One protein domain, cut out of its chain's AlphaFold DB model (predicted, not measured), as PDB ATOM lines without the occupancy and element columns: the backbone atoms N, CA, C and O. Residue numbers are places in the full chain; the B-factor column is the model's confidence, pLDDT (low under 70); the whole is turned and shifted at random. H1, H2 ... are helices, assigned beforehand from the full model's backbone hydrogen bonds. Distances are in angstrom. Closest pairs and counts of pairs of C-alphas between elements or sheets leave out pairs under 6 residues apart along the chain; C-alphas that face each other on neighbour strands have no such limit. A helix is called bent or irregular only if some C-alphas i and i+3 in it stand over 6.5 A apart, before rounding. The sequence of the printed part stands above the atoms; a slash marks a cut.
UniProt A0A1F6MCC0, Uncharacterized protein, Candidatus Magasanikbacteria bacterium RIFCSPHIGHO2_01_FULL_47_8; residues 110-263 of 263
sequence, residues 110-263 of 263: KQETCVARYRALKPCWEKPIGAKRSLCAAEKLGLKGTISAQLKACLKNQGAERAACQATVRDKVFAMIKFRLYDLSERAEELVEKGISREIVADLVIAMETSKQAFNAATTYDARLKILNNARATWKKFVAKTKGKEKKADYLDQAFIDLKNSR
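What this domain is: This is residues 110 to 263 of the 263 residues of an uncharacterized protein of Candidatus Magasanikbacteria bacterium RIFCSPHIGHO2_01_FULL_47_8 (UniProt A0A1F6MCC0). A long helix, H4, is the spine of an elongated up-and-down bundle, H3 to H7, each helix running against the one before; H5, H6 and H7 run beside its later part, and H3 beside its early part. The helical hairpin of H1 and H2 packs on H4 through H2. The 154 printed residues have seven named helices, H1 to H7 in chain order, and no named strand: all helix. The whole is compact, with a radius of gyration of the C-alphas of 16.3 A and spans of 56 by 30 by 28 A.

How they stand to each other: Start at H4, residues 159 to 190, the hub. Its residues 178 to 189 touch H5, residues 198 to 217, closest at C-alphas 185 and 205, 5.0 A, at a shallow tilt of 5 degrees, opposite ways. Its residues 173 to 180 touch H7, residues 250 to 261, closest at C-alphas 177 and 255, 5.4 A. H6, residues 221 to 241, touches H5, closest at C-alphas 215 and 224, 5.6 A, and is close to but not clearly touching H4. H3, residues 147 to 156, touches H4, closest at C-alphas 154 and 162, 5.5 A. H2, residues 131 to 140, touches H4, closest at C-alphas 138 and 176, 6.6 A, and makes a hairpin with H1, residues 110 to 125. Each O i to N i+4 pair is within hydrogen-bond range in H2, H4, H5 and H6, but 10 of 12 in H1, 4 of 6 in H3 and 5 of 8 in H7.

Where its parts are: Find C-alpha 159 at (74.103, -43.663, 6.310); H4 runs 47.4 A from there. H6 spans 30.5 A, H5 28.3 A. H1 spans 22.3 A from (57.712, -59.595, 17.509), with a kink of 26 degrees near residue 119; it is irregular, C-alphas 120 and 123 being 7.3 A apart.

The domain as a whole: The farthest C-alphas, of Gln 158 and Gly 195, are 56.1 A apart. The printed part has no cut and no long link. Mean pLDDT of the printed part is 91.7; residue 250 is under 70.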
ATOM      1  N   LYS A 110      58.637 -60.700  17.832       86.00
ATOM      2  CA  LYS A 110      57.712 -59.595  17.509       86.00
ATOM      3  C   LYS A 110      56.466 -59.609  18.396       86.00
ATOM      4  O   LYS A 110      56.000 -58.540  18.795       86.00
ATOM      5  N   GLN A 111      55.943 -60.792  18.721       88.50
ATOM      6  CA  GLN A 111      54.829 -60.942  19.654       88.50
ATOM      7  C   GLN A 111      55.233 -60.457  21.047       88.50
ATOM      8  O   GLN A 111      54.545 -59.613  21.616       88.50
ATOM      9  N   GLU A 112      56.380 -60.904  21.560       87.62
ATOM     10  CA  GLU A 112      56.897 -60.483  22.869       87.62
ATOM     11  C   GLU A 112      57.103 -58.969  22.940       87.62
ATOM     12  O   GLU A 112      56.648 -58.323  23.885       87.62
ATOM     13  N   THR A 113      57.693 -58.377  21.898       88.88
ATOM     14  CA  THR A 113      57.879 -56.922  21.796       88.88
ATOM     15  C   THR A 113      56.542 -56.176  21.786       88.88
ATOM     16  O   THR A 113      56.389 -55.144  22.449       88.88
ATOM     17  N   CYS A 114      55.548 -56.694  21.056       90.06
ATOM     18  CA  CYS A 114      54.198 -56.136  21.034       90.06
ATOM     19  C   CYS A 114      53.585 -56.153  22.439       90.06
ATOM     20  O   CYS A 114      53.155 -55.118  22.948       90.06
ATOM     21  N   VAL A 115      53.639 -57.298  23.115       88.44
ATOM     22  CA  VAL A 115      53.105 -57.478  24.471       88.44
ATOM     23  C   VAL A 115      53.813 -56.590  25.485       88.44
ATOM     24  O   VAL A 115      53.152 -55.934  26.292       88.44
ATOM     25  N   ALA A 116      55.142 -56.527  25.440       88.94
ATOM     26  CA  ALA A 116      55.944 -55.700  26.332       88.94
ATOM     27  C   ALA A 116      55.554 -54.222  26.222       88.94
ATOM     28  O   ALA A 116      55.395 -53.543  27.237       88.94
ATOM     29  N   ARG A 117      55.297 -53.737  25.003       90.31
ATOM     30  CA  ARG A 117      54.822 -52.369  24.776       90.31
ATOM     31  C   ARG A 117      53.457 -52.122  25.411       90.31
ATOM     32  O   ARG A 117      53.276 -51.098  26.065       90.31
ATOM     33  N   TYR A 118      52.513 -53.052  25.268       89.38
ATOM     34  CA  TYR A 118      51.216 -52.921  25.932       89.38
ATOM     35  C   TYR A 118      51.363 -52.912  27.458       89.38
ATOM     36  O   TYR A 118      50.784 -52.062  28.129       89.38
ATOM     37  N   ARG A 119      52.200 -53.786  28.022       87.38
ATOM     38  CA  ARG A 119      52.485 -53.785  29.466       87.38
ATOM     39  C   ARG A 119      53.080 -52.451  29.929       87.38
ATOM     40  O   ARG A 119      52.628 -51.912  30.935       87.38
ATOM     41  N   ALA A 120      54.020 -51.885  29.173       90.38
ATOM     42  CA  ALA A 120      54.640 -50.596  29.484       90.38
ATOM     43  C   ALA A 120      53.646 -49.419  29.450       90.38
ATOM     44  O   ALA A 120      53.807 -48.447  30.190       90.38
ATOM     45  N   LEU A 121      52.608 -49.514  28.615       91.44
ATOM     46  CA  LEU A 121      51.560 -48.500  28.480       91.44
ATOM     47  C   LEU A 121      50.375 -48.711  29.429       91.44
ATOM     48  O   LEU A 121      49.533 -47.818  29.541       91.44
ATOM     49  N   LYS A 122      50.336 -49.827  30.172       87.44
ATOM     50  CA  LYS A 122      49.267 -50.136  31.133       87.44
ATOM     51  C   LYS A 122      48.955 -48.996  32.111       87.44
ATOM     52  O   LYS A 122      47.783 -48.624  32.197       87.44
ATOM     53  N   PRO A 123      49.947 -48.352  32.757       90.50
ATOM     54  CA  PRO A 123      49.676 -47.242  33.674       90.50
ATOM     55  C   PRO A 123      49.030 -46.022  32.997       90.50
ATOM     56  O   PRO A 123      48.426 -45.180  33.660       90.50
ATOM     57  N   CYS A 124      49.158 -45.889  31.672       91.81
ATOM     58  CA  CYS A 124      48.539 -44.794  30.937       91.81
ATOM     59  C   CYS A 124      47.041 -45.015  30.732       91.81
ATOM     60  O   CYS A 124      46.284 -44.053  30.837       91.81
ATOM     61  N   TRP A 125      46.582 -46.255  30.532       85.62
ATOM     62  CA  TRP A 125      45.143 -46.557  30.446       85.62
ATOM     63  C   TRP A 125      44.403 -46.285  31.760       85.62
ATOM     64  O   TRP A 125      43.218 -45.964  31.747       85.62
ATOM     65  N   GLU A 126      45.112 -46.300  32.887       84.38
ATOM     66  CA  GLU A 126      44.563 -45.954  34.203       84.38
ATOM     67  C   GLU A 126      44.338 -44.440  34.381       84.38
ATOM     68  O   GLU A 126      43.602 -44.010  35.274       84.38
ATOM     69  N   LYS A 127      44.933 -43.605  33.518       89.62
ATOM     70  CA  LYS A 127      44.680 -42.158  33.501       89.62
ATOM     71  C   LYS A 127      43.295 -41.858  32.911       89.62
ATOM     72  O   LYS A 127      42.814 -42.622  32.069       89.62
ATOM     73  N   PRO A 128      42.664 -40.727  33.291       86.81
ATOM     74  CA  PRO A 128      41.405 -40.295  32.690       86.81
ATOM     75  C   PRO A 128      41.488 -40.220  31.161       86.81
ATOM     76  O   PRO A 128      42.505 -39.768  30.623       86.81
ATOM     77  N   ILE A 129      40.409 -40.634  30.488       81.88
ATOM     78  CA  ILE A 129      40.256 -40.523  29.030       81.88
ATOM     79  C   ILE A 129      40.563 -39.083  28.588       81.88
ATOM     80  O   ILE A 129      40.160 -38.119  29.239       81.88
ATOM     81  N   GLY A 130      41.275 -38.943  27.465       80.44
ATOM     82  CA  GLY A 130      41.621 -37.653  26.867       80.44
ATOM     83  C   GLY A 130      43.106 -37.303  26.983       80.44
ATOM     84  O   GLY A 130      43.981 -38.169  26.874       80.44
ATOM     85  N   ALA A 131      43.399 -36.011  27.166       84.75
ATOM     86  CA  ALA A 131      44.754 -35.468  27.057       84.75
ATOM     87  C   ALA A 131      45.746 -36.113  28.038       84.75
ATOM     88  O   ALA A 131      46.836 -36.498  27.631       84.75
ATOM     89  N   LYS A 132      45.361 -36.314  29.307       89.50
ATOM     90  CA  LYS A 132      46.247 -36.899  30.336       89.50
ATOM     91  C   LYS A 132      46.726 -38.306  29.966       89.50
ATOM     92  O   LYS A 132      47.911 -38.609  30.086       89.50
ATOM     93  N   ARG A 133      45.815 -39.156  29.486       90.75
ATOM     94  CA  ARG A 133      46.128 -40.507  29.006       90.75
ATOM     95  C   ARG A 133      47.027 -40.478  27.771       90.75
ATOM     96  O   ARG A 133      48.014 -41.207  27.720       90.75
ATOM     97  N   SER A 134      46.725 -39.598  26.815       89.00
ATOM     98  CA  SER A 134      47.523 -39.444  25.591       89.00
ATOM     99  C   SER A 134      48.943 -38.942  25.876       89.00
ATOM    100  O   SER A 134      49.899 -39.470  25.318       89.00
ATOM    101  N   LEU A 135      49.094 -37.967  26.775       90.75
ATOM    102  CA  LEU A 135      50.394 -37.433  27.184       90.75
ATOM    103  C   LEU A 135      51.240 -38.492  27.896       90.75
ATOM    104  O   LEU A 135      52.410 -38.647  27.564       90.75
ATOM    105  N   CYS A 136      50.639 -39.278  28.798       94.56
ATOM    106  CA  CYS A 136      51.327 -40.402  29.439       94.56
ATOM    107  C   CYS A 136      51.887 -41.385  28.403       94.56
ATOM    108  O   CYS A 136      53.048 -41.786  28.484       94.56
ATOM    109  N   ALA A 137      51.077 -41.765  27.410       94.19
ATOM    110  CA  ALA A 137      51.514 -42.704  26.386       94.19
ATOM    111  C   ALA A 137      52.637 -42.124  25.518       94.19
ATOM    112  O   ALA A 137      53.625 -42.811  25.270       94.19
ATOM    113  N   ALA A 138      52.529 -40.853  25.119       93.31
ATOM    114  CA  ALA A 138      53.586 -40.168  24.380       93.31
ATOM    115  C   ALA A 138      54.905 -40.142  25.174       93.31
ATOM    116  O   ALA A 138      55.957 -40.476  24.629       93.31
ATOM    117  N   GLU A 139      54.851 -39.840  26.473       94.25
ATOM    118  CA  GLU A 139      56.023 -39.851  27.351       94.25
ATOM    119  C   GLU A 139      56.656 -41.246  27.450       94.25
ATOM    120  O   GLU A 139      57.862 -41.389  27.241       94.25
ATOM    121  N   LYS A 140      55.848 -42.286  27.698       95.25
ATOM    122  CA  LYS A 140      56.315 -43.683  27.788       95.25
ATOM    123  C   LYS A 140      56.892 -44.208  26.473       95.25
ATOM    124  O   LYS A 140      57.772 -45.061  26.499       95.25
ATOM    125  N   LEU A 141      56.431 -43.689  25.337       94.62
ATOM    126  CA  LEU A 141      56.988 -43.991  24.016       94.62
ATOM    127  C   LEU A 141      58.226 -43.148  23.681       94.62
ATOM    128  O   LEU A 141      58.823 -43.328  22.621       94.62
ATOM    129  N   GLY A 142      58.630 -42.228  24.559       94.12
ATOM    130  CA  GLY A 142      59.746 -41.322  24.311       94.12
ATOM    131  C   GLY A 142      59.462 -40.314  23.196       94.12
ATOM    132  O   GLY A 142      60.398 -39.847  22.552       94.12
ATOM    133  N   LEU A 143      58.191 -39.982  22.956       92.19
ATOM    134  CA  LEU A 143      57.758 -38.933  22.035       92.19
ATOM    135  C   LEU A 143      57.753 -37.571  22.747       92.19
ATOM    136  O   LEU A 143      56.716 -36.927  22.889       92.19
ATOM    137  N   LYS A 144      58.923 -37.146  23.237       82.75
ATOM    138  CA  LYS A 144      59.105 -35.826  23.861       82.75
ATOM    139  C   LYS A 144      59.319 -34.760  22.778       82.75
ATOM    140  O   LYS A 144      60.066 -34.983  21.826       82.75
ATOM    141  N   GLY A 145      58.685 -33.595  22.918       83.25
ATOM    142  CA  GLY A 145      58.738 -32.535  21.901       83.25
ATOM    143  C   GLY A 145      57.987 -32.898  20.612       83.25
ATOM    144  O   GLY A 145      57.121 -33.769  20.611       83.25
ATOM    145  N   THR A 146      58.296 -32.221  19.502       87.62
ATOM    146  CA  THR A 146      57.625 -32.478  18.216       87.62
ATOM    147  C   THR A 146      58.285 -33.631  17.456       87.62
ATOM    148  O   THR A 146      59.505 -33.802  17.487       87.62
ATOM    149  N   ILE A 147      57.484 -34.407  16.718       92.75
ATOM    150  CA  ILE A 147      57.981 -35.496  15.856       92.75
ATOM    151  C   ILE A 147      58.997 -34.953  14.841       92.75
ATOM    152  O   ILE A 147      60.066 -35.533  14.664       92.75
ATOM    153  N   SER A 148      58.713 -33.792  14.246       91.81
ATOM    154  CA  SER A 148      59.615 -33.129  13.301       91.81
ATOM    155  C   SER A 148      60.964 -32.760  13.931       91.81
ATOM    156  O   SER A 148      61.995 -32.919  13.283       91.81
ATOM    157  N   ALA A 149      60.995 -32.321  15.196       93.00
ATOM    158  CA  ALA A 149      62.251 -32.041  15.894       93.00
ATOM    159  C   ALA A 149      63.072 -33.318  16.135       93.00
ATOM    160  O   ALA A 149      64.286 -33.309  15.937       93.00
ATOM    161  N   GLN A 150      62.421 -34.428  16.496       94.38
ATOM    162  CA  GLN A 150      63.098 -35.720  16.665       94.38
ATOM    163  C   GLN A 150      63.665 -36.249  15.339       94.38
ATOM    164  O   GLN A 150      64.815 -36.682  15.296       94.38
ATOM    165  N   LEU A 151      62.909 -36.152  14.241       94.12
ATOM    166  CA  LEU A 151      63.407 -36.525  12.913       94.12
ATOM    167  C   LEU A 151      64.570 -35.635  12.464       94.12
ATOM    168  O   LEU A 151      65.547 -36.138  11.911       94.12
ATOM    169  N   LYS A 152      64.514 -34.327  12.749       94.88
ATOM    170  CA  LYS A 152      65.623 -33.402  12.477       94.88
ATOM    171  C   LYS A 152      66.871 -33.765  13.286       94.88
ATOM    172  O   LYS A 152      67.975 -33.664  12.763       94.88
ATOM    173  N   ALA A 153      66.720 -34.230  14.527       94.88
ATOM    174  CA  ALA A 153      67.848 -34.684  15.338       94.88
ATOM    175  C   ALA A 153      68.563 -35.902  14.724       94.88
ATOM    176  O   ALA A 153      69.790 -35.963  14.780       94.88
ATOM    177  N   CYS A 154      67.836 -36.803  14.051       96.25
ATOM    178  CA  CYS A 154      68.433 -37.926  13.316       96.25
ATOM    179  C   CYS A 154      69.336 -37.488  12.154       96.25
ATOM    180  O   CYS A 154      70.148 -38.282  11.682       96.25
ATOM    181  N   LEU A 155      69.227 -36.237  11.683       95.81
ATOM    182  CA  LEU A 155      70.066 -35.732  10.598       95.81
ATOM    183  C   LEU A 155      71.543 -35.595  10.992       95.81
ATOM    184  O   LEU A 155      72.371 -35.495  10.090       95.81
ATOM    185  N   LYS A 156      71.865 -35.618  12.292       96.19
ATOM    186  CA  LYS A 156      73.245 -35.627  12.802       96.19
ATOM    187  C   LYS A 156      73.978 -36.941  12.509       96.19
ATOM    188  O   LYS A 156      75.198 -36.933  12.415       96.19
ATOM    189  N   ASN A 157      73.237 -38.035  12.335       96.50
ATOM    190  CA  ASN A 157      73.786 -39.333  11.957       96.50
ATOM    191  C   ASN A 157      73.942 -39.422  10.430       96.50
ATOM    192  O   ASN A 157      73.286 -38.689   9.676       96.50
ATOM    193  N   GLN A 158      74.749 -40.378   9.966       96.12
ATOM    194  CA  GLN A 158      74.982 -40.648   8.543       96.12
ATOM    195  C   GLN A 158      74.569 -42.080   8.163       96.12
ATOM    196  O   GLN A 158      74.389 -42.938   9.026       96.12
ATOM    197  N   GLY A 159      74.362 -42.328   6.864       96.12
ATOM    198  CA  GLY A 159      74.103 -43.663   6.310       96.12
ATOM    199  C   GLY A 159      73.044 -44.485   7.062       96.12
ATOM    200  O   GLY A 159      71.925 -44.022   7.307       96.12
ATOM    201  N   ALA A 160      73.413 -45.714   7.432       97.19
ATOM    202  CA  ALA A 160      72.541 -46.666   8.120       97.19
ATOM    203  C   ALA A 160      72.068 -46.174   9.500       97.19
ATOM    204  O   ALA A 160      70.924 -46.422   9.883       97.19
ATOM    205  N   GLU A 161      72.893 -45.418  10.227       97.25
ATOM    206  CA  GLU A 161      72.536 -44.892  11.550       97.25
ATOM    207  C   GLU A 161      71.444 -43.821  11.471       97.25
ATOM    208  O   GLU A 161      70.546 -43.766  12.320       97.25
ATOM    209  N   ARG A 162      71.474 -42.977  10.429       97.19
ATOM    210  CA  ARG A 162      70.381 -42.033  10.154       97.19
ATOM    211  C   ARG A 162      69.088 -42.789   9.865       97.19
ATOM    212  O   ARG A 162      68.050 -42.452  10.438       97.19
ATOM    213  N   ALA A 163      69.150 -43.804   9.004       96.62
ATOM    214  CA  ALA A 163      67.984 -44.601   8.635       96.62
ATOM    215  C   ALA A 163      67.372 -45.319   9.854       96.62
ATOM    216  O   ALA A 163      66.157 -45.250  10.059       96.62
ATOM    217  N   ALA A 164      68.206 -45.927  10.704       97.06
ATOM    218  CA  ALA A 164      67.783 -46.588  11.937       97.06
ATOM    219  C   ALA A 164      67.166 -45.607  12.952       97.06
ATOM    220  O   ALA A 164      66.130 -45.903  13.555       97.06
ATOM    221  N   CYS A 165      67.742 -44.407  13.099       97.06
ATOM    222  CA  CYS A 165      67.183 -43.357  13.954       97.06
ATOM    223  C   CYS A 165      65.782 -42.936  13.486       97.06
ATOM    224  O   CYS A 165      64.834 -42.926  14.273       97.06
ATOM    225  N   GLN A 166      65.618 -42.654  12.191       96.19
ATOM    226  CA  GLN A 166      64.321 -42.269  11.630       96.19
ATOM    227  C   GLN A 166      63.289 -43.400  11.736       96.19
ATOM    228  O   GLN A 166      62.132 -43.141  12.071       96.19
ATOM    229  N   ALA A 167      63.697 -44.650  11.493       95.69
ATOM    230  CA  ALA A 167      62.839 -45.818  11.681       95.69
ATOM    231  C   ALA A 167      62.360 -45.932  13.136       95.69
ATOM    232  O   ALA A 167      61.165 -46.073  13.373       95.69
ATOM    233  N   THR A 168      63.256 -45.733  14.105       95.25
ATOM    234  CA  THR A 168      62.918 -45.742  15.536       95.25
ATOM    235  C   THR A 168      61.897 -44.659  15.895       95.25
ATOM    236  O   THR A 168      60.957 -44.912  16.650       95.25
ATOM    237  N   VAL A 169      62.043 -43.441  15.357       96.12
ATOM    238  CA  VAL A 169      61.060 -42.362  15.573       96.12
ATOM    239  C   VAL A 169      59.703 -42.738  14.970       96.12
ATOM    240  O   VAL A 169      58.677 -42.599  15.640       96.12
ATOM    241  N   ARG A 170      59.681 -43.275  13.743       95.88
ATOM    242  CA  ARG A 170      58.444 -43.742  13.093       95.88
ATOM    243  C   ARG A 170      57.765 -44.863  13.876       95.88
ATOM    244  O   ARG A 170      56.557 -44.801  14.082       95.88
ATOM    245  N   ASP A 171      58.520 -45.822  14.400       94.75
ATOM    246  CA  ASP A 171      57.976 -46.924  15.197       94.75
ATOM    247  C   ASP A 171      57.294 -46.439  16.480       94.75
ATOM    248  O   ASP A 171      56.240 -46.960  16.866       94.75
ATOM    249  N   LYS A 172      57.844 -45.401  17.122       95.56
ATOM    250  CA  LYS A 172      57.211 -44.735  18.271       95.56
ATOM    251  C   LYS A 172      55.915 -44.035  17.870       95.56
ATOM    252  O   LYS A 172      54.909 -44.162  18.568       95.56
ATOM    253  N   VAL A 173      55.899 -43.340  16.731       96.19
ATOM    254  CA  VAL A 173      54.677 -42.709  16.204       96.19
ATOM    255  C   VAL A 173      53.609 -43.760  15.898       96.19
ATOM    256  O   VAL A 173      52.458 -43.616  16.310       96.19
ATOM    257  N   PHE A 174      53.982 -44.860  15.247       95.94
ATOM    258  CA  PHE A 174      53.070 -45.960  14.940       95.94
ATOM    259  C   PHE A 174      52.532 -46.622  16.208       95.94
ATOM    260  O   PHE A 174      51.338 -46.907  16.295       95.94
ATOM    261  N   ALA A 175      53.369 -46.800  17.232       95.06
ATOM    262  CA  ALA A 175      52.915 -47.234  18.547       95.06
ATOM    263  C   ALA A 175      51.859 -46.289  19.143       95.06
ATOM    264  O   ALA A 175      50.834 -46.758  19.636       95.06
ATOM    265  N   MET A 176      52.080 -44.975  19.060       95.31
ATOM    266  CA  MET A 176      51.156 -43.974  19.595       95.31
ATOM    267  C   MET A 176      49.817 -43.962  18.845       95.31
ATOM    268  O   MET A 176      48.751 -43.841  19.448       95.31
ATOM    269  N   ILE A 177      49.845 -44.140  17.527       95.69
ATOM    270  CA  ILE A 177      48.635 -44.275  16.709       95.69
ATOM    271  C   ILE A 177      47.830 -45.509  17.138       95.69
ATOM    272  O   ILE A 177      46.627 -45.406  17.383       95.69
ATOM    273  N   LYS A 178      48.481 -46.664  17.303       95.00
ATOM    274  CA  LYS A 178      47.805 -47.895  17.741       95.00
ATOM    275  C   LYS A 178      47.296 -47.815  19.175       95.00
ATOM    276  O   LYS A 178      46.217 -48.330  19.454       95.00
ATOM    277  N   PHE A 179      48.004 -47.106  20.056       94.12
ATOM    278  CA  PHE A 179      47.509 -46.783  21.393       94.12
ATOM    279  C   PHE A 179      46.172 -46.037  21.325       94.12
ATOM    280  O   PHE A 179      45.240 -46.399  22.035       94.12
ATOM    281  N   ARG A 180      46.038 -45.046  20.431       93.75
ATOM    282  CA  ARG A 180      44.774 -44.313  20.240       93.75
ATOM    283  C   ARG A 180      43.659 -45.194  19.678       93.75
ATOM    284  O   ARG A 180      42.520 -45.039  20.095       93.75
ATOM    285  N   LEU A 181      43.964 -46.128  18.774       94.81
ATOM    286  CA  LEU A 181      42.973 -47.096  18.277       94.81
ATOM    287  C   LEU A 181      42.493 -48.046  19.384       94.81
ATOM    288  O   LEU A 181      41.300 -48.325  19.498       94.81
ATOM    289  N   TYR A 182      43.411 -48.518  20.227       92.56
ATOM    290  CA  TYR A 182      43.065 -49.339  21.384       92.56
ATOM    291  C   TYR A 182      42.266 -48.547  22.433       92.56
ATOM    292  O   TYR A 182      41.305 -49.066  22.989       92.56
ATOM    293  N   ASP A 183      42.576 -47.266  22.636       91.19
ATOM    294  CA  ASP A 183      41.813 -46.390  23.532       91.19
ATOM    295  C   ASP A 183      40.330 -46.269  23.133       91.19
ATOM    296  O   ASP A 183      39.459 -46.272  23.998       91.19
ATOM    297  N   LEU A 184      40.023 -46.232  21.831       92.38
ATOM    298  CA  LEU A 184      38.635 -46.259  21.342       92.38
ATOM    299  C   LEU A 184      37.919 -47.565  21.708       92.38
ATOM    300  O   LEU A 184      36.722 -47.547  21.987       92.38
ATOM    301  N   SER A 185      38.655 -48.679  21.719       92.69
ATOM    302  CA  SER A 185      38.127 -49.988  22.112       92.69
ATOM    303  C   SER A 185      37.778 -49.986  23.600       92.69
ATOM    304  O   SER A 185      36.635 -50.252  23.952       92.69
ATOM    305  N   GLU A 186      38.707 -49.557  24.463       88.44
ATOM    306  CA  GLU A 186      38.460 -49.456  25.911       88.44
ATOM    307  C   GLU A 186      37.270 -48.536  26.231       88.44
ATOM    308  O   GLU A 186      36.422 -48.887  27.048       88.44
ATOM    309  N   ARG A 187      37.157 -47.384  25.552       89.62
ATOM    310  CA  ARG A 187      36.019 -46.463  25.727       89.62
ATOM    311  C   ARG A 187      34.687 -47.125  25.399       89.62
ATOM    312  O   ARG A 187      33.734 -46.986  26.155       89.62
ATOM    313  N   ALA A 188      34.615 -47.849  24.286       92.38
ATOM    314  CA  ALA A 188      33.391 -48.537  23.902       92.38
ATOM    315  C   ALA A 188      33.012 -49.650  24.879       92.38
ATOM    316  O   ALA A 188      31.833 -49.818  25.183       92.38
ATOM    317  N   GLU A 189      33.996 -50.372  25.410       90.69
ATOM    318  CA  GLU A 189      33.770 -51.412  26.413       90.69
ATOM    319  C   GLU A 189      33.192 -50.862  27.718       90.69
ATOM    320  O   GLU A 189      32.291 -51.476  28.292       90.69
ATOM    321  N   GLU A 190      33.610 -49.667  28.144       87.50
ATOM    322  CA  GLU A 190      33.010 -48.974  29.294       87.50
ATOM    323  C   GLU A 190      31.520 -48.641  29.077       87.50
ATOM    324  O   GLU A 190      30.772 -48.465  30.042       87.50
ATOM    325  N   LEU A 191      31.041 -48.572  27.829       90.50
ATOM    326  CA  LEU A 191      29.630 -48.299  27.541       90.50
ATOM    327  C   LEU A 191      28.727 -49.525  27.703       90.50
ATOM    328  O   LEU A 191      27.508 -49.347  27.794       90.50
ATOM    329  N   VAL A 192      29.284 -50.738  27.793       89.94
ATOM    330  CA  VAL A 192      28.501 -51.947  28.110       89.94
ATOM    331  C   VAL A 192      27.826 -51.787  29.470       89.94
ATOM    332  O   VAL A 192      26.633 -52.038  29.607       89.94
ATOM    333  N   GLU A 193      28.556 -51.267  30.459       86.19
ATOM    334  CA  GLU A 193      28.033 -50.990  31.807       86.19
ATOM    335  C   GLU A 193      26.981 -49.868  31.804       86.19
ATOM    336  O   GLU A 193      26.165 -49.769  32.714       86.19
ATOM    337  N   LYS A 194      26.939 -49.057  30.738       87.50
ATOM    338  CA  LYS A 194      25.928 -48.014  30.505       87.50
ATOM    339  C   LYS A 194      24.774 -48.498  29.618       87.50
ATOM    340  O   LYS A 194      24.009 -47.675  29.101       87.50
ATOM    341  N   GLY A 195      24.652 -49.807  29.400       89.94
ATOM    342  CA  GLY A 195      23.555 -50.434  28.664       89.94
ATOM    343  C   GLY A 195      23.677 -50.378  27.140       89.94
ATOM    344  O   GLY A 195      22.677 -50.569  26.453       89.94
ATOM    345  N   ILE A 196      24.858 -50.089  26.581       93.94
ATOM    346  CA  ILE A 196      25.098 -50.354  25.154       93.94
ATOM    347  C   ILE A 196      25.256 -51.865  24.963       93.94
ATOM    348  O   ILE A 196      25.940 -52.530  25.738       93.94
ATOM    349  N   SER A 197      24.620 -52.419  23.927       94.44
ATOM    350  CA  SER A 197      24.680 -53.858  23.657       94.44
ATOM    351  C   SER A 197      26.122 -54.318  23.443       94.44
ATOM    352  O   SER A 197      26.868 -53.673  22.698       94.44
ATOM    353  N   ARG A 198      26.469 -55.483  23.999       94.50
ATOM    354  CA  ARG A 198      27.777 -56.114  23.786       94.50
ATOM    355  C   ARG A 198      28.104 -56.308  22.306       94.50
ATOM    356  O   ARG A 198      29.258 -56.137  21.952       94.50
ATOM    357  N   GLU A 199      27.116 -56.582  21.451       95.44
ATOM    358  CA  GLU A 199      27.354 -56.784  20.014       95.44
ATOM    359  C   GLU A 199      27.821 -55.500  19.312       95.44
ATOM    360  O   GLU A 199      28.858 -55.499  18.660       95.44
ATOM    361  N   ILE A 200      27.142 -54.365  19.537       95.44
ATOM    362  CA  ILE A 200      27.578 -53.059  18.999       95.44
ATOM    363  C   ILE A 200      29.003 -52.705  19.458       95.44
ATOM    364  O   ILE A 200      29.770 -52.109  18.699       95.44
ATOM    365  N   VAL A 201      29.360 -53.046  20.700       95.94
ATOM    366  CA  VAL A 201      30.719 -52.849  21.224       95.94
ATOM    367  C   VAL A 201      31.703 -53.813  20.564       95.94
ATOM    368  O   VAL A 201      32.761 -53.373  20.119       95.94
ATOM    369  N   ALA A 202      31.353 -55.095  20.448       96.62
ATOM    370  CA  ALA A 202      32.179 -56.114  19.811       96.62
ATOM    371  C   ALA A 202      32.532 -55.728  18.371       96.62
ATOM    372  O   ALA A 202      33.709 -55.763  18.019       96.62
ATOM    373  N   ASP A 203      31.557 -55.273  17.579       97.44
ATOM    374  CA  ASP A 203      31.767 -54.807  16.203       97.44
ATOM    375  C   ASP A 203      32.821 -53.701  16.116       97.44
ATOM    376  O   ASP A 203      33.703 -53.727  15.252       97.44
ATOM    377  N   LEU A 204      32.759 -52.720  17.026       97.12
ATOM    378  CA  LEU A 204      33.759 -51.661  17.056       97.12
ATOM    379  C   LEU A 204      35.134 -52.212  17.441       97.12
ATOM    380  O   LEU A 204      36.114 -51.885  16.774       97.12
ATOM    381  N   VAL A 205      35.221 -53.015  18.505       96.44
ATOM    382  CA  VAL A 205      36.500 -53.569  18.979       96.44
ATOM    383  C   VAL A 205      37.146 -54.412  17.874       96.44
ATOM    384  O   VAL A 205      38.323 -54.223  17.573       96.44
ATOM    385  N   ILE A 206      36.368 -55.249  17.180       97.31
ATOM    386  CA  ILE A 206      36.813 -56.016  16.006       97.31
ATOM    387  C   ILE A 206      37.361 -55.080  14.926       97.31
ATOM    388  O   ILE A 206      38.449 -55.318  14.395       97.31
ATOM    389  N   ALA A 207      36.651 -53.996  14.605       97.62
ATOM    390  CA  ALA A 207      37.095 -53.043  13.592       97.62
ATOM    391  C   ALA A 207      38.380 -52.297  13.994       97.62
ATOM    392  O   ALA A 207      39.235 -52.035  13.140       97.62
ATOM    393  N   MET A 208      38.553 -51.965  15.277       97.31
ATOM    394  CA  MET A 208      39.768 -51.316  15.781       97.31
ATOM    395  C   MET A 208      40.962 -52.274  15.777       97.31
ATOM    396  O   MET A 208      42.046 -51.887  15.338       97.31
ATOM    397  N   GLU A 209      40.778 -53.530  16.189       96.38
ATOM    398  CA  GLU A 209      41.821 -54.560  16.110       96.38
ATOM    399  C   GLU A 209      42.209 -54.859  14.657       96.38
ATOM    400  O   GLU A 209      43.396 -54.852  14.323       96.38
ATOM    401  N   THR A 210      41.223 -54.981  13.763       97.06
ATOM    402  CA  THR A 210      41.455 -55.113  12.313       97.06
ATOM    403  C   THR A 210      42.262 -53.931  11.780       97.06
ATOM    404  O   THR A 210      43.229 -54.111  11.041       97.06
ATOM    405  N   SER A 211      41.919 -52.707  12.196       97.50
ATOM    406  CA  SER A 211      42.646 -51.499  11.791       97.50
ATOM    407  C   SER A 211      44.093 -51.512  12.286       97.50
ATOM    408  O   SER A 211      44.986 -51.141  11.531       97.50
ATOM    409  N   LYS A 212      44.362 -51.974  13.515       96.69
ATOM    410  CA  LYS A 212      45.734 -52.098  14.042       96.69
ATOM    411  C   LYS A 212      46.552 -53.136  13.272       96.69
ATOM    412  O   LYS A 212      47.689 -52.847  12.902       96.69
ATOM    413  N   GLN A 213      45.974 -54.302  12.983       96.00
ATOM    414  CA  GLN A 213      46.631 -55.342  12.187       96.00
ATOM    415  C   GLN A 213      46.931 -54.850  10.762       96.00
ATOM    416  O   GLN A 213      48.070 -54.947  10.306       96.00
ATOM    417  N   ALA A 214      45.957 -54.220  10.098       96.50
ATOM    418  CA  ALA A 214      46.152 -53.620   8.778       96.50
ATOM    419  C   ALA A 214      47.207 -52.501   8.801       96.50
ATOM    420  O   ALA A 214      48.008 -52.381   7.877       96.50
ATOM    421  N   PHE A 215      47.246 -51.693   9.865       96.56
ATOM    422  CA  PHE A 215      48.226 -50.614  10.013       96.56
ATOM    423  C   PHE A 215      49.654 -51.147  10.171       96.56
ATOM    424  O   PHE A 215      50.590 -50.545   9.643       96.56
ATOM    425  N   ASN A 216      49.824 -52.281  10.864       93.69
ATOM    426  CA  ASN A 216      51.110 -52.978  10.960       93.69
ATOM    427  C   ASN A 216      51.557 -53.537   9.600       93.69
ATOM    428  O   ASN A 216      52.744 -53.483   9.290       93.69
ATOM    429  N   ALA A 217      50.623 -54.059   8.801       94.44
ATOM    430  CA  ALA A 217      50.910 -54.644   7.490       94.44
ATOM    431  C   ALA A 217      51.157 -53.598   6.386       94.44
ATOM    432  O   ALA A 217      51.866 -53.867   5.420       94.44
ATOM    433  N   ALA A 218      50.579 -52.402   6.510       96.75
ATOM    434  CA  ALA A 218      50.732 -51.338   5.527       96.75
ATOM    435  C   ALA A 218      52.187 -50.853   5.445       96.75
ATOM    436  O   ALA A 218      52.786 -50.499   6.456       96.75
ATOM    437  N   THR A 219      52.747 -50.761   4.240       95.19
ATOM    438  CA  THR A 219      54.129 -50.294   4.020       95.19
ATOM    439  C   THR A 219      54.199 -48.816   3.647       95.19
ATOM    440  O   THR A 219      55.172 -48.147   3.991       95.19
ATOM    441  N   THR A 220      53.144 -48.261   3.045       95.31
ATOM    442  CA  THR A 220      53.107 -46.871   2.568       95.31
ATOM    443  C   THR A 220      52.384 -45.933   3.531       95.31
ATOM    444  O   THR A 220      51.623 -46.353   4.410       95.31
ATOM    445  N   TYR A 221      52.622 -44.630   3.374       94.25
ATOM    446  CA  TYR A 221      51.872 -43.610   4.102       94.25
ATOM    447  C   TYR A 221      50.389 -43.614   3.707       94.25
ATOM    448  O   TYR A 221      49.535 -43.589   4.589       94.25
ATOM    449  N   ASP A 222      50.069 -43.662   2.409       96.50
ATOM    450  CA  ASP A 222      48.683 -43.513   1.942       96.50
ATOM    451  C   ASP A 222      47.804 -44.683   2.392       96.50
ATOM    452  O   ASP A 222      46.659 -44.482   2.800       96.50
ATOM    453  N   ALA A 223      48.361 -45.900   2.429       98.00
ATOM    454  CA  ALA A 223      47.679 -47.061   2.992       98.00
ATOM    455  C   ALA A 223      47.364 -46.858   4.484       98.00
ATOM    456  O   ALA A 223      46.226 -47.057   4.915       98.00
ATOM    457  N   ARG A 224      48.341 -46.388   5.271       97.62
ATOM    458  CA  ARG A 224      48.149 -46.068   6.697       97.62
ATOM    459  C   ARG A 224      47.123 -44.956   6.902       97.62
ATOM    460  O   ARG A 224      46.262 -45.076   7.772       97.62
ATOM    461  N   LEU A 225      47.159 -43.909   6.080       96.69
ATOM    462  CA  LEU A 225      46.193 -42.815   6.124       96.69
ATOM    463  C   LEU A 225      44.768 -43.308   5.827       96.69
ATOM    464  O   LEU A 225      43.833 -42.954   6.548       96.69
ATOM    465  N   LYS A 226      44.595 -44.163   4.812       97.75
ATOM    466  CA  LYS A 226      43.302 -44.787   4.481       97.75
ATOM    467  C   LYS A 226      42.755 -45.601   5.655       97.75
ATOM    468  O   LYS A 226      41.576 -45.477   5.983       97.75
ATOM    469  N   ILE A 227      43.608 -46.368   6.333       98.06
ATOM    470  CA  ILE A 227      43.227 -47.139   7.526       98.06
ATOM    471  C   ILE A 227      42.742 -46.215   8.650       98.06
ATOM    472  O   ILE A 227      41.682 -46.461   9.225       98.06
ATOM    473  N   LEU A 228      43.448 -45.113   8.927       96.81
ATOM    474  CA  LEU A 228      43.016 -44.151   9.950       96.81
ATOM    475  C   LEU A 228      41.701 -43.456   9.588       96.81
ATOM    476  O   LEU A 228      40.853 -43.260  10.461       96.81
ATOM    477  N   ASN A 229      41.490 -43.120   8.314       96.25
ATOM    478  CA  ASN A 229      40.214 -42.573   7.850       96.25
ATOM    479  C   ASN A 229      39.062 -43.562   8.058       96.25
ATOM    480  O   ASN A 229      38.007 -43.173   8.568       96.25
ATOM    481  N   ASN A 230      39.275 -44.843   7.750       96.62
ATOM    482  CA  ASN A 230      38.287 -45.894   7.987       96.62
ATOM    483  C   ASN A 230      37.998 -46.077   9.483       96.62
ATOM    484  O   ASN A 230      36.833 -46.173   9.875       96.62
ATOM    485  N   ALA A 231      39.027 -46.053  10.333       96.56
ATOM    486  CA  ALA A 231      38.861 -46.124  11.782       96.56
ATOM    487  C   ALA A 231      38.058 -44.926  12.320       96.56
ATOM    488  O   ALA A 231      37.103 -45.106  13.076       96.56
ATOM    489  N   ARG A 232      38.364 -43.705  11.857       95.06
ATOM    490  CA  ARG A 232      37.613 -42.484  12.200       95.06
ATOM    491  C   ARG A 232      36.150 -42.578  11.757       95.06
ATOM    492  O   ARG A 232      35.258 -42.223  12.526       95.06
ATOM    493  N   ALA A 233      35.883 -43.047  10.538       95.06
ATOM    494  CA  ALA A 233      34.520 -43.229  10.038       95.06
ATOM    495  C   ALA A 233      33.749 -44.277  10.856       95.06
ATOM    496  O   ALA A 233      32.591 -44.058  11.209       95.06
ATOM    497  N   THR A 234      34.406 -45.381  11.214       96.00
ATOM    498  CA  THR A 234      33.832 -46.437  12.058       96.00
ATOM    499  C   THR A 234      33.490 -45.908  13.449       96.00
ATOM    500  O   THR A 234      32.374 -46.111  13.921       96.00
ATOM    501  N   TRP A 235      34.394 -45.143  14.067       94.62
ATOM    502  CA  TRP A 235      34.131 -44.495  15.351       94.62
ATOM    503  C   TRP A 235      32.932 -43.540  15.285       94.62
ATOM    504  O   TRP A 235      32.057 -43.591  16.143       94.62
ATOM    505  N   LYS A 236      32.834 -42.710  14.237       92.62
ATOM    506  CA  LYS A 236      31.675 -41.819  14.039       92.62
ATOM    507  C   LYS A 236      30.361 -42.603  13.954       92.62
ATOM    508  O   LYS A 236      29.388 -42.221  14.601       92.62
ATOM    509  N   LYS A 237      30.338 -43.709  13.202       93.56
ATOM    510  CA  LYS A 237      29.166 -44.597  13.107       93.56
ATOM    511  C   LYS A 237      28.816 -45.220  14.459       93.56
ATOM    512  O   LYS A 237      27.642 -45.285  14.805       93.56
ATOM    513  N   PHE A 238      29.813 -45.643  15.234       94.25
ATOM    514  CA  PHE A 238      29.601 -46.159  16.584       94.25
ATOM    515  C   PHE A 238      28.992 -45.102  17.510       94.25
ATOM    516  O   PHE A 238      27.951 -45.359  18.101       94.25
ATOM    517  N   VAL A 239      29.556 -43.892  17.569       91.75
ATOM    518  CA  VAL A 239      29.019 -42.790  18.391       91.75
ATOM    519  C   VAL A 239      27.563 -42.465  18.033       91.75
ATOM    520  O   VAL A 239      26.749 -42.231  18.923       91.75
ATOM    521  N   ALA A 240      27.191 -42.511  16.751       91.12
ATOM    522  CA  ALA A 240      25.795 -42.340  16.346       91.12
ATOM    523  C   ALA A 240      24.876 -43.434  16.931       91.12
ATOM    524  O   ALA A 240      23.772 -43.140  17.388       91.12
ATOM    525  N   LYS A 241      25.351 -44.685  16.998       89.81
ATOM    526  CA  LYS A 241      24.621 -45.811  17.607       89.81
ATOM    527  C   LYS A 241      24.512 -45.712  19.135       89.81
ATOM    528  O   LYS A 241      23.613 -46.323  19.706       89.81
ATOM    529  N   THR A 242      25.373 -44.946  19.813       87.44
ATOM    530  CA  THR A 242      25.347 -44.822  21.285       87.44
ATOM    531  C   THR A 242      24.386 -43.750  21.806       87.44
ATOM    532  O   THR A 242      24.315 -43.546  23.020       87.44
ATOM    533  N   LYS A 243      23.627 -43.076  20.925       80.44
ATOM    534  CA  LYS A 243      22.627 -42.044  21.276       80.44
ATOM    535  C   LYS A 243      23.185 -40.947  22.204       80.44
ATOM    536  O   LYS A 243      22.514 -40.508  23.131       80.44
ATOM    537  N   GLY A 244      24.438 -40.538  21.992       73.44
ATOM    538  CA  GLY A 244      25.076 -39.461  22.761       73.44
ATOM    539  C   GLY A 244      25.715 -39.877  24.092       73.44
ATOM    540  O   GLY A 244      26.267 -39.024  24.783       73.44
ATOM    541  N   LYS A 245      25.726 -41.174  24.441       77.06
ATOM    542  CA  LYS A 245      26.460 -41.685  25.621       77.06
ATOM    543  C   LYS A 245      27.986 -41.599  25.477       77.06
ATOM    544  O   LYS A 245      28.700 -41.801  26.456       77.06
ATOM    545  N   GLU A 246      28.474 -41.306  24.274       81.94
ATOM    546  CA  GLU A 246      29.889 -41.169  23.953       81.94
ATOM    547  C   GLU A 246      30.153 -39.879  23.170       81.94
ATOM    548  O   GLU A 246      29.347 -39.476  22.329       81.94
ATOM    549  N   LYS A 247      31.293 -39.233  23.436       76.00
ATOM    550  CA  LYS A 247      31.688 -37.978  22.775       76.00
ATOM    551  C   LYS A 247      32.610 -38.236  21.579       76.00
ATOM    552  O   LYS A 247      33.239 -39.291  21.456       76.00
ATOM    553  N   LYS A 248      32.735 -37.229  20.702       71.44
ATOM    554  CA  LYS A 248      33.719 -37.224  19.604       71.44
ATOM    555  C   LYS A 248      35.130 -37.521  20.142       71.44
ATOM    556  O   LYS A 248      35.447 -37.246  21.296       71.44
ATOM    557  N   ALA A 249      35.951 -38.176  19.324       71.50
ATOM    558  CA  ALA A 249      37.320 -38.542  19.684       71.50
ATOM    559  C   ALA A 249      38.308 -37.541  19.080       71.50
ATOM    560  O   ALA A 249      38.961 -37.848  18.086       71.50
ATOM    561  N   ASP A 250      38.428 -36.363  19.688       68.12
ATOM    562  CA  ASP A 250      39.287 -35.282  19.175       68.12
ATOM    563  C   ASP A 250      40.765 -35.718  19.079       68.12
ATOM    564  O   ASP A 250      41.522 -35.263  18.228       68.12
ATOM    565  N   TYR A 251      41.183 -36.700  19.882       72.06
ATOM    566  CA  TYR A 251      42.541 -37.246  19.830       72.06
ATOM    567  C   TYR A 251      42.821 -38.137  18.611       72.06
ATOM    568  O   TYR A 251      43.994 -38.386  18.321       72.06
ATOM    569  N   LEU A 252      41.804 -38.631  17.888       80.19
ATOM    570  CA  LEU A 252      42.054 -39.303  16.611       80.19
ATOM    571  C   LEU A 252      42.640 -38.320  15.604       80.19
ATOM    572  O   LEU A 252      43.480 -38.730  14.815       80.19
ATOM    573  N   ASP A 253      42.275 -37.039  15.663       84.94
ATOM    574  CA  ASP A 253      42.808 -36.018  14.759       84.94
ATOM    575  C   ASP A 253      44.318 -35.836  14.957       84.94
ATOM    576  O   ASP A 253      45.066 -35.732  13.981       84.94
ATOM    577  N   GLN A 254      44.794 -35.971  16.199       85.75
ATOM    578  CA  GLN A 254      46.224 -35.988  16.497       85.75
ATOM    579  C   GLN A 254      46.951 -37.174  15.843       85.75
ATOM    580  O   GLN A 254      48.109 -37.039  15.464       85.75
ATOM    581  N   ALA A 255      46.295 -38.324  15.640       86.81
ATOM    582  CA  ALA A 255      46.911 -39.450  14.935       86.81
ATOM    583  C   ALA A 255      47.248 -39.107  13.471       86.81
ATOM    584  O   ALA A 255      48.267 -39.565  12.956       86.81
ATOM    585  N   PHE A 256      46.433 -38.276  12.813       91.19
ATOM    586  CA  PHE A 256      46.688 -37.819  11.443       91.19
ATOM    587  C   PHE A 256      47.844 -36.824  11.387       91.19
ATOM    588  O   PHE A 256      48.691 -36.922  10.498       91.19
ATOM    589  N   ILE A 257      47.889 -35.895  12.347       90.56
ATOM    590  CA  ILE A 257      48.989 -34.932  12.489       90.56
ATOM    591  C   ILE A 257      50.300 -35.683  12.723       90.56
ATOM    592  O   ILE A 257      51.281 -35.447  12.020       90.56
ATOM    593  N   ASP A 258      50.297 -36.639  13.651       90.44
ATOM    594  CA  ASP A 258      51.483 -37.421  13.983       90.44
ATOM    595  C   ASP A 258      51.959 -38.256  12.789       90.44
ATOM    596  O   ASP A 258      53.146 -38.245  12.466       90.44
ATOM    597  N   LEU A 259      51.037 -38.918  12.076       92.31
ATOM    598  CA  LEU A 259      51.370 -39.681  10.873       92.31
ATOM    599  C   LEU A 259      51.971 -38.775   9.789       92.31
ATOM    600  O   LEU A 259      53.001 -39.119   9.211       92.31
ATOM    601  N   LYS A 260      51.361 -37.610   9.526       93.31
ATOM    602  CA  LYS A 260      51.867 -36.615   8.562       93.31
ATOM    603  C   LYS A 260      53.280 -36.161   8.916       93.31
ATOM    604  O   LYS A 260      54.137 -36.139   8.040       93.31
ATOM    605  N   ASN A 261      53.520 -35.850  10.186       91.19
ATOM    606  CA  ASN A 261      54.806 -35.350  10.665       91.19
ATOM    607  C   ASN A 261      55.886 -36.435  10.772       91.19
ATOM    608  O   ASN A 261      57.038 -36.098  11.018       91.19
ATOM    609  N   SER A 262      55.518 -37.711  10.618       89.12
ATOM    610  CA  SER A 262      56.438 -38.855  10.646       89.12
ATOM    611  C   SER A 262      56.962 -39.294   9.274       89.12
ATOM    612  O   SER A 262      57.738 -40.250   9.211       89.12
ATOM    613  N   ARG A 263      56.507 -38.639   8.196       83.94
ATOM    614  CA  ARG A 263      57.055 -38.817   6.843       83.94
ATOM    615  C   ARG A 263      58.527 -38.406   6.830       83.94
ATOM    616  O   ARG A 263      59.336 -39.232   6.361       83.94
TER     617      ARG A 263